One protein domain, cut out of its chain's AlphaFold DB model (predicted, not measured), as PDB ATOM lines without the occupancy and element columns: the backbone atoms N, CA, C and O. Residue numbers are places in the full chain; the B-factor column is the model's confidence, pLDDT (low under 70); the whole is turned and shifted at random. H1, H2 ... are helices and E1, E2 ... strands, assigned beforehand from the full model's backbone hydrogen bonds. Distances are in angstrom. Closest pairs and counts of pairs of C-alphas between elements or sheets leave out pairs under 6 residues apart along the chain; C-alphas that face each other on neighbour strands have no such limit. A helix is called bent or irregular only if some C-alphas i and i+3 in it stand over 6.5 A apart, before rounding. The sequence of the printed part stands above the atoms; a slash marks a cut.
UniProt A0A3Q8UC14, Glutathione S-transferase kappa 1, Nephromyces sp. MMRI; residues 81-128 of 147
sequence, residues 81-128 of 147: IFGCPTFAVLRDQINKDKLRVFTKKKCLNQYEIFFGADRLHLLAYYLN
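AT A GLANCE: This is residues 81 to 128 of the 147 residues of the protein "Glutathione S-transferase kappa 1" of Nephromyces sp. MMRI (UniProt A0A3Q8UC14). A two-stranded ribbon, E1 and E2, has one short helix, H1, over one face, and a long loop joins the strands, with its residues 100 to 108 sticking out. The printed part has 48 residues, under half of them in named elements, in the order E1, E2, H1; the sheet is antiparallel and the class mixed, helices and strands. It is compact, with a radius of gyration of the C-alphas of 10.8 A and spans of 28 by 25 by 17 A.

IN THESE COORDINATES: E1, residues 86 to 90, begins at C-alpha (-7.953, 152.926, 383.454) and is 13.2 A long. E2, residues 111 to 115, is 12.3 A long. H1, residues 117 to 126, is 15.2 A long and ends at C-alpha (5.474, 146.678, 380.049).

HOW THE PARTS SIT: E1 and E2 form an antiparallel hairpin at 160 degrees, with N 87 and O 114 within hydrogen-bond range at 2.8 A. The closest C-alphas of E2 and H1, Phe 114 and Leu 123, are 7.1 A apart; those of E1 and H1, Thr 86 and Ala 117, 7.7 A. H1 is irregular, with C-alphas 118 and 121 7.4 A apart; 4 of 6 O i to N i+4 pairs are within hydrogen-bond range.

THE WHOLE: The farthest C-alphas, Lys 104 and Ala 117, are 28.3 A apart. The printed part has no cut. The link E1 to E2 is long, E2 to H1 tight. Residues 100 to 108 have pLDDT under 70.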
ATOM      1  N   ILE A  81      -8.648 151.565 391.360       94.81
ATOM      2  CA  ILE A  81      -9.027 152.412 390.221       94.81
ATOM      3  C   ILE A  81      -9.727 153.668 390.743       94.81
ATOM      4  O   ILE A  81     -10.728 153.587 391.451       94.81
ATOM      5  N   PHE A  82      -9.218 154.834 390.346       93.56
ATOM      6  CA  PHE A  82      -9.719 156.141 390.789       93.56
ATOM      7  C   PHE A  82     -10.264 157.020 389.649       93.56
ATOM      8  O   PHE A  82     -10.768 158.109 389.906       93.56
ATOM      9  N   GLY A  83     -10.172 156.579 388.390       95.12
ATOM     10  CA  GLY A  83     -10.579 157.370 387.226       95.12
ATOM     11  C   GLY A  83     -10.809 156.533 385.965       95.12
ATOM     12  O   GLY A  83     -10.674 155.309 385.981       95.12
ATOM     13  N   CYS A  84     -11.167 157.192 384.860       95.12
ATOM     14  CA  CYS A  84     -11.447 156.564 383.565       95.12
ATOM     15  C   CYS A  84     -10.823 157.374 382.401       95.12
ATOM     16  O   CYS A  84     -10.894 158.602 382.448       95.12
ATOM     17  N   PRO A  85     -10.255 156.725 381.360       96.62
ATOM     18  CA  PRO A  85     -10.028 155.283 381.271       96.62
ATOM     19  C   PRO A  85      -8.880 154.833 382.182       96.62
ATOM     20  O   PRO A  85      -7.904 155.552 382.387       96.62
ATOM     21  N   THR A  86      -9.010 153.619 382.713       96.75
ATOM     22  CA  THR A  86      -7.953 152.926 383.454       96.75
ATOM     23  C   THR A  86      -7.800 151.521 382.895       96.75
ATOM     24  O   THR A  86      -8.795 150.822 382.700       96.75
ATOM     25  N   PHE A  87      -6.561 151.102 382.670       95.56
ATOM     26  CA  PHE A  87      -6.207 149.760 382.224       95.56
ATOM     27  C   PHE A  87      -5.603 148.997 383.403       95.56
ATOM     28  O   PHE A  87      -4.582 149.407 383.952       95.56
ATOM     29  N   ALA A  88      -6.247 147.903 383.802       93.62
ATOM     30  CA  ALA A  88      -5.747 146.996 384.827       93.62
ATOM     31  C   ALA A  88      -5.219 145.728 384.152       93.62
ATOM     32  O   ALA A  88      -5.975 145.012 383.497       93.62
ATOM     33  N   VAL A  89      -3.924 145.460 384.304       92.88
ATOM     34  CA  VAL A  89      -3.247 144.303 383.706       92.88
ATOM     35  C   VAL A  89      -2.829 143.351 384.806       92.88
ATOM     36  O   VAL A  89      -2.303 143.793 385.826       92.88
ATOM     37  N   LEU A  90      -3.043 142.050 384.622       91.31
ATOM     38  CA  LEU A  90      -2.565 141.062 385.583       91.31
ATOM     39  C   LEU A  90      -1.030 141.117 385.663       91.31
ATOM     40  O   LEU A  90      -0.340 141.124 384.647       91.31
ATOM     41  N   ARG A  91      -0.473 141.175 386.877       87.50
ATOM     42  CA  ARG A  91       0.980 141.323 387.093       87.50
ATOM     43  C   ARG A  91       1.809 140.176 386.516       87.50
ATOM     44  O   ARG A  91       3.002 140.354 386.293       87.50
ATOM     45  N   ASP A  92       1.214 139.006 386.318       87.94
ATOM     46  CA  ASP A  92       1.862 137.857 385.681       87.94
ATOM     47  C   ASP A  92       2.023 138.019 384.160       87.94
ATOM     48  O   ASP A  92       2.909 137.391 383.587       87.94
ATOM     49  N   GLN A  93       1.241 138.900 383.531       88.31
ATOM     50  CA  GLN A  93       1.352 139.275 382.117       88.31
ATOM     51  C   GLN A  93       2.370 140.399 381.877       88.31
ATOM     52  O   GLN A  93       2.766 140.645 380.740       88.31
ATOM     53  N   ILE A  94       2.798 141.097 382.932       88.06
ATOM     54  CA  ILE A  94       3.777 142.183 382.847       88.06
ATOM     55  C   ILE A  94       5.196 141.609 382.886       88.06
ATOM     56  O   ILE A  94       5.510 140.715 383.675       88.06
ATOM     57  N   ASN A  95       6.097 142.187 382.091       84.62
ATOM     58  CA  ASN A  95       7.521 141.905 382.196       84.62
ATOM     59  C   ASN A  95       8.062 142.367 383.566       84.62
ATOM     60  O   ASN A  95       8.198 143.564 383.837       84.62
ATOM     61  N   LYS A  96       8.393 141.394 384.421       78.25
ATOM     62  CA  LYS A  96       8.850 141.610 385.802       78.25
ATOM     63  C   LYS A  96      10.175 142.357 385.893       78.25
ATOM     64  O   LYS A  96      10.352 143.115 386.839       78.25
ATOM     65  N   ASP A  97      11.047 142.227 384.897       82.06
ATOM     66  CA  ASP A  97      12.339 142.923 384.880       82.06
ATOM     67  C   ASP A  97      12.167 144.433 384.654       82.06
ATOM     68  O   ASP A  97      13.013 145.238 385.039       82.06
ATOM     69  N   LYS A  98      11.039 144.831 384.052       76.25
ATOM     70  CA  LYS A  98      10.680 146.234 383.796       76.25
ATOM     71  C   LYS A  98       9.920 146.876 384.953       76.25
ATOM     72  O   LYS A  98       9.864 148.103 385.041       76.25
ATOM     73  N   LEU A  99       9.337 146.075 385.846       73.12
ATOM     74  CA  LEU A  99       8.643 146.558 387.036       73.12
ATOM     75  C   LEU A  99       9.657 147.159 388.016       73.12
ATOM     76  O   LEU A  99      10.296 146.460 388.802       73.12
ATOM     77  N   ARG A 100       9.783 148.491 388.013       62.56
ATOM     78  CA  ARG A 100      10.486 149.196 389.089       62.56
ATOM     79  C   ARG A 100       9.648 149.108 390.358       62.56
ATOM     80  O   ARG A 100       8.668 149.828 390.534       62.56
ATOM     81  N   VAL A 101      10.046 148.218 391.261       62.12
ATOM     82  CA  VAL A 101       9.462 148.122 392.599       62.12
ATOM     83  C   VAL A 101       9.946 149.323 393.418       62.12
ATOM     84  O   VAL A 101      10.954 149.262 394.115       62.12
ATOM     85  N   PHE A 102       9.234 150.448 393.320       55.22
ATOM     86  CA  PHE A 102       9.516 151.649 394.120       55.22
ATOM     87  C   PHE A 102       9.152 151.479 395.602       55.22
ATOM     88  O   PHE A 102       9.504 152.310 396.436       55.22
ATOM     89  N   THR A 103       8.450 150.400 395.952       52.72
ATOM     90  CA  THR A 103       7.976 150.140 397.308       52.72
ATOM     91  C   THR A 103       8.452 148.774 397.793       52.72
ATOM     92  O   THR A 103       8.114 147.739 397.237       52.72
ATOM     93  N   LYS A 104       9.189 148.739 398.912       53.81
ATOM     94  CA  LYS A 104       9.595 147.481 399.582       53.81
ATOM     95  C   LYS A 104       8.409 146.651 400.108       53.81
ATOM     96  O   LYS A 104       8.599 145.550 400.615       53.81
ATOM     97  N   LYS A 105       7.185 147.184 400.042       57.41
ATOM     98  CA  LYS A 105       5.970 146.551 400.556       57.41
ATOM     99  C   LYS A 105       5.391 145.639 399.477       57.41
ATOM    100  O   LYS A 105       5.122 146.095 398.371       57.41
ATOM    101  N   LYS A 106       5.168 144.365 399.813       57.53
ATOM    102  CA  LYS A 106       4.489 143.398 398.940       57.53
ATOM    103  C   LYS A 106       3.151 143.994 398.490       57.53
ATOM    104  O   LYS A 106       2.252 144.180 399.311       57.53
ATOM    105  N   CYS A 107       3.041 144.334 397.207       56.59
ATOM    106  CA  CYS A 107       1.780 144.776 396.626       56.59
ATOM    107  C   CYS A 107       0.814 143.587 396.654       56.59
ATOM    108  O   CYS A 107       1.040 142.585 395.984       56.59
ATOM    109  N   LEU A 108      -0.236 143.690 397.469       61.47
ATOM    110  CA  LEU A 108      -1.310 142.694 397.556       61.47
ATOM    111  C   LEU A 108      -2.202 142.688 396.304       61.47
ATOM    112  O   LEU A 108      -2.966 141.753 396.106       61.47
ATOM    113  N   ASN A 109      -2.114 143.727 395.469       71.62
ATOM    114  CA  ASN A 109      -2.932 143.857 394.276       71.62
ATOM    115  C   ASN A 109      -2.353 143.027 393.122       71.62
ATOM    116  O   ASN A 109      -1.217 143.253 392.699       71.62
ATOM    117  N   GLN A 110      -3.152 142.096 392.599       87.81
ATOM    118  CA  GLN A 110      -2.803 141.249 391.455       87.81
ATOM    119  C   GLN A 110      -2.691 142.021 390.133       87.81
ATOM    120  O   GLN A 110      -2.203 141.469 389.147       87.81
ATOM    121  N   TYR A 111      -3.106 143.291 390.116       91.12
ATOM    122  CA  TYR A 111      -3.061 144.155 388.946       91.12
ATOM    123  C   TYR A 111      -1.941 145.203 389.017       91.12
ATOM    124  O   TYR A 111      -1.613 145.750 390.078       91.12
ATOM    125  N   GLU A 112      -1.372 145.492 387.852       90.88
ATOM    126  CA  GLU A 112      -0.665 146.732 387.545       90.88
ATOM    127  C   GLU A 112      -1.653 147.696 386.873       90.88
ATOM    128  O   GLU A 112      -2.419 147.287 385.995       90.88
ATOM    129  N   ILE A 113      -1.684 148.956 387.316       92.38
ATOM    130  CA  ILE A 113      -2.730 149.921 386.954       92.38
ATOM    131  C   ILE A 113      -2.132 151.064 386.129       92.38
ATOM    132  O   ILE A 113      -1.239 151.771 386.588       92.38
ATOM    133  N   PHE A 114      -2.684 151.298 384.938       94.12
ATOM    134  CA  PHE A 114      -2.324 152.401 384.048       94.12
ATOM    135  C   PHE A 114      -3.529 153.330 383.876       94.12
ATOM    136  O   PHE A 114      -4.503 152.975 383.214       94.12
ATOM    137  N   PHE A 115      -3.485 154.516 384.483       96.50
ATOM    138  CA  PHE A 115      -4.546 155.522 384.366       96.50
ATOM    139  C   PHE A 115      -4.258 156.513 383.232       96.50
ATOM    140  O   PHE A 115      -3.176 157.099 383.202       96.50
ATOM    141  N   GLY A 116      -5.242 156.736 382.355       96.50
ATOM    142  CA  GLY A 116      -5.166 157.681 381.240       96.50
ATOM    143  C   GLY A 116      -4.891 157.014 379.889       96.50
ATOM    144  O   GLY A 116      -4.127 156.055 379.778       96.50
ATOM    145  N   ALA A 117      -5.522 157.536 378.831       95.12
ATOM    146  CA  ALA A 117      -5.321 157.054 377.458       95.12
ATOM    147  C   ALA A 117      -3.904 157.353 376.926       95.12
ATOM    148  O   ALA A 117      -3.398 156.665 376.043       95.12
ATOM    149  N   ASP A 118      -3.228 158.338 377.512       95.50
ATOM    150  CA  ASP A 118      -1.838 158.695 377.237       95.50
ATOM    151  C   ASP A 118      -0.828 157.664 377.782       95.50
ATOM    152  O   ASP A 118       0.365 157.780 377.513       95.50
ATOM    153  N   ARG A 119      -1.264 156.623 378.508       95.69
ATOM    154  CA  ARG A 119      -0.401 155.543 379.028       95.69
ATOM    155  C   ARG A 119      -0.298 154.309 378.126       95.69
ATOM    156  O   ARG A 119       0.424 153.381 378.481       95.69
ATOM    157  N   LEU A 120      -0.948 154.286 376.960       94.69
ATOM    158  CA  LEU A 120      -0.938 153.114 376.065       94.69
ATOM    159  C   LEU A 120       0.471 152.705 375.588       94.69
ATOM    160  O   LEU A 120       0.755 151.518 375.461       94.69
ATOM    161  N   HIS A 121       1.375 153.667 375.387       93.62
ATOM    162  CA  HIS A 121       2.769 153.389 375.025       93.62
ATOM    163  C   HIS A 121       3.545 152.703 376.165       93.62
ATOM    164  O   HIS A 121       4.281 151.745 375.929       93.62
ATOM    165  N   LEU A 122       3.330 153.132 377.417       93.62
ATOM    166  CA  LEU A 122       3.903 152.468 378.590       93.62
ATOM    167  C   LEU A 122       3.315 151.071 378.764       93.62
ATOM    168  O   LEU A 122       4.059 150.124 378.999       93.62
ATOM    169  N   LEU A 123       1.998 150.930 378.609       94.12
ATOM    170  CA  LEU A 123       1.321 149.637 378.650       94.12
ATOM    171  C   LEU A 123       1.962 148.644 377.663       94.12
ATOM    172  O   LEU A 123       2.324 147.538 378.063       94.12
ATOM    173  N   ALA A 124       2.186 149.055 376.411       93.81
ATOM    174  CA  ALA A 124       2.878 148.241 375.411       93.81
ATOM    175  C   ALA A 124       4.315 147.887 375.839       93.81
ATOM    176  O   ALA A 124       4.702 146.718 375.796       93.81
ATOM    177  N   TYR A 125       5.077 148.864 376.348       92.50
ATOM    178  CA  TYR A 125       6.430 148.639 376.863       92.50
ATOM    179  C   TYR A 125       6.471 147.574 377.971       92.50
ATOM    180  O   TYR A 125       7.329 146.686 377.931       92.50
ATOM    181  N   TYR A 126       5.552 147.633 378.939       91.75
ATOM    182  CA  TYR A 126       5.474 146.678 380.049       91.75
ATOM    183  C   TYR A 126       5.005 145.282 379.618       91.75
ATOM    184  O   TYR A 126       5.397 144.295 380.239       91.75
ATOM    185  N   LEU A 127       4.225 145.192 378.540       92.75
ATOM    186  CA  LEU A 127       3.768 143.936 377.941       92.75
ATOM    187  C   LEU A 127       4.753 143.340 376.916       92.75
ATOM    188  O   LEU A 127       4.454 142.310 376.321       92.75
ATOM    189  N   ASN A 128       5.919 143.964 376.689       92.19
ATOM    190  CA  ASN A 128       6.840 143.619 375.589       92.19
ATOM    191  C   ASN A 128       6.167 143.630 374.199       92.19
ATOM    192  O   ASN A 128       6.554 142.872 373.311       92.19
TER     193      ASN A 128